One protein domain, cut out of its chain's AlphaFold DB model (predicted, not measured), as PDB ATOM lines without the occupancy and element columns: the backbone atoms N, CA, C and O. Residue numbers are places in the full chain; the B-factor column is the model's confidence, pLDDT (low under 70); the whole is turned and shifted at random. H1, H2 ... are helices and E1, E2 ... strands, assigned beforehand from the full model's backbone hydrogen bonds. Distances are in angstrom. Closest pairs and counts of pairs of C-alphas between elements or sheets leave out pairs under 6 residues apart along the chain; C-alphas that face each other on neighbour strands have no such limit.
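What this domain is: This is residues 73 to 116 of the 117 residues of an uncharacterized protein of Bacteroides sp. CAG:633 (UniProt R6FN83). A small antiparallel sheet of three short strands makes one side of this domain, and the ten-residue helix H2 stands beyond the end of the sheet where E3 begins. Between E2 and H2 the chain passes through the one-turn helix H1, so that the stretch from E2 to E3 swings out from the sheet and returns to it, while both ends of the printed part lie at the far end of the sheet from H2. The printed part has 44 residues, with two named helices and three named strands in the order E1, E2, H1, H2, E3; the sheet runs E2, E1, E3, and the class is mixed, helices and strands. The whole is compact, with a radius of gyration of the C-alphas of 9.4 A, and its rounded outline spans 24 by 21 by 15 A.

How they stand to each other: In the sheet, E1, residues 75 to 79, is the inner strand, and E2, residues 84 to 86, and E3, residues 112 to 115, are the edge strands. E1 and E2 form a hairpin, antiparallel at 146 degrees between their directions, with N 77 and O 86 within hydrogen-bond range at 2.9 A. E1 and E3 are antiparallel at 153 degrees, with N 78 and O 112 within hydrogen-bond range at 2.8 A and N 114 and O 76 at 3.0 A. E2 and E3 are apart. H1, residues 89 to 92, is on the sheet but only grazes it; its closest C-alphas to E2 are those of Leu 92 and Tyr 86, 5.4 A apart. H2, residues 98 to 107, also only grazes the sheet, with its residues 101 to 106. The closest C-alphas of H2 and E3 are those of Cys 105 and Tyr 112, 6.1 A apart. E1 and H2 are near each other, with 5 pairs of C-alphas within 10 A. H1 and H2 are only just apart, their closest C-alphas being 8.4 A from each other. E2, H1, H2 and E3 form a split strand-helix-strand unit, two strands running the same way with helices between them along the chain and E1 between them in the sheet; its crossover is right-handed. In H2 every O i to N i+4 pair is within hydrogen-bond range; H1 is too short for such a pair, and its one O i to N i+3 pair is within range.

Where its parts are: E1 begins at C-alpha 75, (173.680, 113.980, 163.856), and measures 13.0 A from first to last C-alpha. E2 measures 6.9 A and E3 10.2 A, ending at C-alpha 115, (174.090, 117.843, 165.088). H2 measures 14.4 A and begins at C-alpha 98, (174.910, 114.230, 145.808), while H1 measures 4.9 A.

The domain as a whole: The two C-alphas farthest apart are those of Met 73 and Asp 107, 24.6 A; those of Met 73 and Trp 116, the first and last printed, are 8.8 A apart. The printed part has no cut, and the four links between named elements are tight. The mean pLDDT of the printed part is 97.1, and no printed residue is under 70.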
ATOM      1  N   MET A  73     170.207 108.304 165.674       97.31
ATOM      2  CA  MET A  73     171.262 109.225 165.278       97.31
ATOM      3  C   MET A  73     171.155 110.522 166.085       97.31
ATOM      4  O   MET A  73     170.053 110.990 166.378       97.31
ATOM      5  N   CYS A  74     172.296 111.096 166.456       96.12
ATOM      6  CA  CYS A  74     172.380 112.410 167.103       96.12
ATOM      7  C   CYS A  74     172.929 113.498 166.173       96.12
ATOM      8  O   CYS A  74     172.957 114.666 166.540       96.12
ATOM      9  N   GLU A  75     173.325 113.111 164.967       97.12
ATOM     10  CA  GLU A  75     173.680 113.980 163.856       97.12
ATOM     11  C   GLU A  75     173.210 113.332 162.553       97.12
ATOM     12  O   GLU A  75     172.918 112.131 162.519       97.12
ATOM     13  N   GLY A  76     173.089 114.120 161.493       97.75
ATOM     14  CA  GLY A  76     172.733 113.617 160.177       97.75
ATOM     15  C   GLY A  76     171.903 114.597 159.368       97.75
ATOM     16  O   GLY A  76     171.779 115.780 159.684       97.75
ATOM     17  N   TYR A  77     171.318 114.066 158.304       98.50
ATOM     18  CA  TYR A  77     170.508 114.807 157.351       98.50
ATOM     19  C   TYR A  77     169.051 114.864 157.809       98.50
ATOM     20  O   TYR A  77     168.484 113.846 158.210       98.50
ATOM     21  N   CYS A  78     168.448 116.042 157.722       98.19
ATOM     22  CA  CYS A  78     167.033 116.326 157.928       98.19
ATOM     23  C   CYS A  78     166.455 116.823 156.608       98.19
ATOM     24  O   CYS A  78     167.001 117.762 156.041       98.19
ATOM     25  N   VAL A  79     165.367 116.215 156.137       98.31
ATOM     26  CA  VAL A  79     164.658 116.631 154.916       98.31
ATOM     27  C   VAL A  79     163.360 117.325 155.295       98.31
ATOM     28  O   VAL A  79     162.607 116.781 156.109       98.31
ATOM     29  N   SER A  80     163.104 118.499 154.717       96.19
ATOM     30  CA  SER A  80     161.861 119.271 154.835       96.19
ATOM     31  C   SER A  80     161.277 119.295 156.250       96.19
ATOM     32  O   SER A  80     160.187 118.780 156.500       96.19
ATOM     33  N   MET A  81     162.015 119.849 157.213       94.12
ATOM     34  CA  MET A  81     161.563 119.984 158.610       94.12
ATOM     35  C   MET A  81     161.249 118.647 159.313       94.12
ATOM     36  O   MET A  81     160.451 118.596 160.249       94.12
ATOM     37  N   GLY A  82     161.891 117.556 158.896       94.75
ATOM     38  CA  GLY A  82     161.748 116.246 159.532       94.75
ATOM     39  C   GLY A  82     160.760 115.308 158.850       94.75
ATOM     40  O   GLY A  82     160.314 114.348 159.473       94.75
ATOM     41  N   VAL A  83     160.446 115.542 157.570       96.94
ATOM     42  CA  VAL A  83     159.769 114.549 156.717       96.94
ATOM     43  C   VAL A  83     160.587 113.258 156.641       96.94
ATOM     44  O   VAL A  83     160.017 112.167 156.672       96.94
ATOM     45  N   ALA A  84     161.914 113.371 156.569       98.00
ATOM     46  CA  ALA A  84     162.822 112.234 156.637       98.00
ATOM     47  C   ALA A  84     164.137 112.596 157.332       98.00
ATOM     48  O   ALA A  84     164.554 113.755 157.368       98.00
ATOM     49  N   TYR A  85     164.804 111.568 157.847       98.25
ATOM     50  CA  TYR A  85     166.081 111.665 158.537       98.25
ATOM     51  C   TYR A  85     167.047 110.606 158.004       98.25
ATOM     52  O   TYR A  85     166.675 109.438 157.892       98.25
ATOM     53  N   TYR A  86     168.301 110.966 157.726       98.62
ATOM     54  CA  TYR A  86     169.321 110.002 157.298       98.62
ATOM     55  C   TYR A  86     170.600 110.139 158.120       98.62
ATOM     56  O   TYR A  86     171.187 111.212 158.198       98.62
ATOM     57  N   CYS A  87     171.057 109.030 158.706       98.19
ATOM     58  CA  CYS A  87     172.203 109.028 159.621       98.19
ATOM     59  C   CYS A  87     173.560 109.201 158.928       98.19
ATOM     60  O   CYS A  87     174.549 109.490 159.588       98.19
ATOM     61  N   CYS A  88     173.643 108.943 157.621       97.62
ATOM     62  CA  CYS A  88     174.890 109.014 156.865       97.62
ATOM     63  C   CYS A  88     174.632 109.073 155.356       97.62
ATOM     64  O   CYS A  88     173.546 108.719 154.887       97.62
ATOM     65  N   ASP A  89     175.671 109.423 154.599       98.25
ATOM     66  CA  ASP A  89     175.699 109.455 153.133       98.25
ATOM     67  C   ASP A  89     175.167 108.171 152.502       98.25
ATOM     68  O   ASP A  89     174.388 108.211 151.561       98.25
ATOM     69  N   GLN A  90     175.534 107.007 153.041       98.12
ATOM     70  CA  GLN A  90     175.065 105.731 152.501       98.12
ATOM     71  C   GLN A  90     173.539 105.576 152.598       98.12
ATOM     72  O   GLN A  90     172.937 104.930 151.740       98.12
ATOM     73  N   CYS A  91     172.915 106.124 153.643       98.50
ATOM     74  CA  CYS A  91     171.464 106.098 153.793       98.50
ATOM     75  C   CYS A  91     170.801 107.179 152.937       98.50
ATOM     76  O   CYS A  91     169.847 106.876 152.228       98.50
ATOM     77  N   LEU A  92     171.342 108.400 152.954       98.50
ATOM     78  CA  LEU A  92     170.852 109.513 152.143       98.50
ATOM     79  C   LEU A  92     170.898 109.174 150.649       98.50
ATOM     80  O   LEU A  92     169.915 109.367 149.935       98.50
ATOM     81  N   TYR A  93     172.014 108.606 150.178       97.88
ATOM     82  CA  TYR A  93     172.252 108.419 148.750       97.88
ATOM     83  C   TYR A  93     171.491 107.266 148.096       97.88
ATOM     84  O   TYR A  93     171.636 106.998 146.903       97.88
ATOM     85  N   LYS A  94     170.645 106.584 148.867       98.00
ATOM     86  CA  LYS A  94     169.615 105.702 148.316       98.00
ATOM     87  C   LYS A  94     168.393 106.473 147.814       98.00
ATOM     88  O   LYS A  94     167.644 105.926 147.011       98.00
ATOM     89  N   HIS A  95     168.215 107.710 148.280       97.69
ATOM     90  CA  HIS A  95     167.080 108.582 147.968       97.69
ATOM     91  C   HIS A  95     167.492 109.816 147.163       97.69
ATOM     92  O   HIS A  95     166.690 110.311 146.380       97.69
ATOM     93  N   PHE A  96     168.740 110.268 147.309       97.06
ATOM     94  CA  PHE A  96     169.285 111.430 146.607       97.06
ATOM     95  C   PHE A  96     170.643 111.112 145.985       97.06
ATOM     96  O   PHE A  96     171.514 110.531 146.613       97.06
ATOM     97  N   THR A  97     170.923 111.566 144.779       97.88
ATOM     98  CA  THR A  97     172.318 111.753 144.364       97.88
ATOM     99  C   THR A  97     172.936 112.940 145.120       97.88
ATOM    100  O   THR A  97     172.205 113.806 145.600       97.88
ATOM    101  N   PRO A  98     174.278 113.060 145.194       97.12
ATOM    102  CA  PRO A  98     174.910 114.230 145.808       97.12
ATOM    103  C   PRO A  98     174.440 115.567 145.210       97.12
ATOM    104  O   PRO A  98     174.249 116.534 145.939       97.12
ATOM    105  N   SER A  99     174.205 115.614 143.892       97.44
ATOM    106  CA  SER A  99     173.671 116.800 143.214       97.44
ATOM    107  C   SER A  99     172.206 117.076 143.548       97.44
ATOM    108  O   SER A  99     171.838 118.233 143.699       97.44
ATOM    109  N   GLU A 100     171.372 116.040 143.679       98.12
ATOM    110  CA  GLU A 100     169.971 116.215 144.087       98.12
ATOM    111  C   GLU A 100     169.872 116.685 145.538       98.12
ATOM    112  O   GLU A 100     169.056 117.547 145.830       98.12
ATOM    113  N   TRP A 101     170.733 116.189 146.432       97.88
ATOM    114  CA  TRP A 101     170.771 116.669 147.814       97.88
ATOM    115  C   TRP A 101     171.221 118.129 147.914       97.88
ATOM    116  O   TRP A 101     170.668 118.894 148.701       97.88
ATOM    117  N   GLN A 102     172.203 118.533 147.102       96.94
ATOM    118  CA  GLN A 102     172.602 119.935 147.035       96.94
ATOM    119  C   GLN A 102     171.432 120.815 146.574       96.94
ATOM    120  O   GLN A 102     171.160 121.828 147.209       96.94
ATOM    121  N   GLN A 103     170.734 120.409 145.511       97.50
ATOM    122  CA  GLN A 103     169.573 121.135 144.996       97.50
ATOM    123  C   GLN A 103     168.444 121.212 146.035       97.50
ATOM    124  O   GLN A 103     167.877 122.277 146.234       97.50
ATOM    125  N   GLU A 104     168.161 120.115 146.738       96.94
ATOM    126  CA  GLU A 104     167.170 120.060 147.820       96.94
ATOM    127  C   GLU A 104     167.477 121.082 148.927       96.94
ATOM    128  O   GLU A 104     166.595 121.831 149.327       96.94
ATOM    129  N   CYS A 105     168.736 121.180 149.372       95.88
ATOM    130  CA  CYS A 105     169.150 122.186 150.362       95.88
ATOM    131  C   CYS A 105     169.071 123.634 149.836       95.88
ATOM    132  O   CYS A 105     169.001 124.573 150.627       95.88
ATOM    133  N   GLU A 106     169.170 123.835 148.519       96.81
ATOM    134  CA  GLU A 106     169.048 125.157 147.890       96.81
ATOM    135  C   GLU A 106     167.575 125.574 147.724       96.81
ATOM    136  O   GLU A 106     167.262 126.760 147.857       96.81
ATOM    137  N   ASP A 107     166.685 124.613 147.464       97.00
ATOM    138  CA  ASP A 107     165.256 124.837 147.222       97.00
ATOM    139  C   ASP A 107     164.411 124.850 148.511       97.00
ATOM    140  O   ASP A 107     163.412 125.576 148.576       97.00
ATOM    141  N   ASP A 108     164.797 124.079 149.532       95.38
ATOM    142  CA  ASP A 108     164.127 123.981 150.834       95.38
ATOM    143  C   ASP A 108     165.111 124.300 151.970       95.38
ATOM    144  O   ASP A 108     165.970 123.495 152.334       95.38
ATOM    145  N   ASP A 109     164.953 125.473 152.592       94.25
ATOM    146  CA  ASP A 109     165.783 125.917 153.719       94.25
ATOM    147  C   ASP A 109     165.563 125.095 155.004       94.25
ATOM    148  O   ASP A 109     166.258 125.291 156.006       94.25
ATOM    149  N   GLN A 110     164.625 124.146 154.974       96.38
ATOM    150  CA  GLN A 110     164.360 123.184 156.039       96.38
ATOM    151  C   GLN A 110     164.968 121.800 155.761       96.38
ATOM    152  O   GLN A 110     164.773 120.880 156.568       96.38
ATOM    153  N   SER A 111     165.724 121.662 154.668       98.00
ATOM    154  CA  SER A 111     166.575 120.513 154.364       98.00
ATOM    155  C   SER A 111     168.039 120.845 154.688       98.00
ATOM    156  O   SER A 111     168.614 121.793 154.159       98.00
ATOM    157  N   TYR A 112     168.657 120.101 155.611       97.81
ATOM    158  CA  TYR A 112     170.004 120.410 156.113       97.81
ATOM    159  C   TYR A 112     170.692 119.217 156.791       97.81
ATOM    160  O   TYR A 112     170.046 118.276 157.248       97.81
ATOM    161  N   TYR A 113     172.021 119.279 156.912       97.56
ATOM    162  CA  TYR A 113     172.789 118.448 157.850       97.56
ATOM    163  C   TYR A 113     172.948 119.183 159.185       97.56
ATOM    164  O   TYR A 113     173.208 120.388 159.195       97.56
ATOM    165  N   THR A 114     172.822 118.485 160.314       96.44
ATOM    166  CA  THR A 114     173.067 119.079 161.636       96.44
ATOM    167  C   THR A 114     173.497 118.054 162.684       96.44
ATOM    168  O   THR A 114     173.371 116.847 162.483       96.44
ATOM    169  N   GLU A 115     173.927 118.568 163.832       95.50
ATOM    170  CA  GLU A 115     174.090 117.843 165.088       95.50
ATOM    171  C   GLU A 115     172.998 118.328 166.057       95.50
ATOM    172  O   GLU A 115     172.771 119.530 166.191       95.50
ATOM    173  N   TRP A 116     172.294 117.411 166.722       92.75
ATOM    174  CA  TRP A 116     171.215 117.739 167.668       92.75
ATOM    175  C   TRP A 116     171.669 117.759 169.135       92.75
ATOM    176  O   TRP A 116     170.831 117.934 170.016       92.75
TER     177      TRP A 116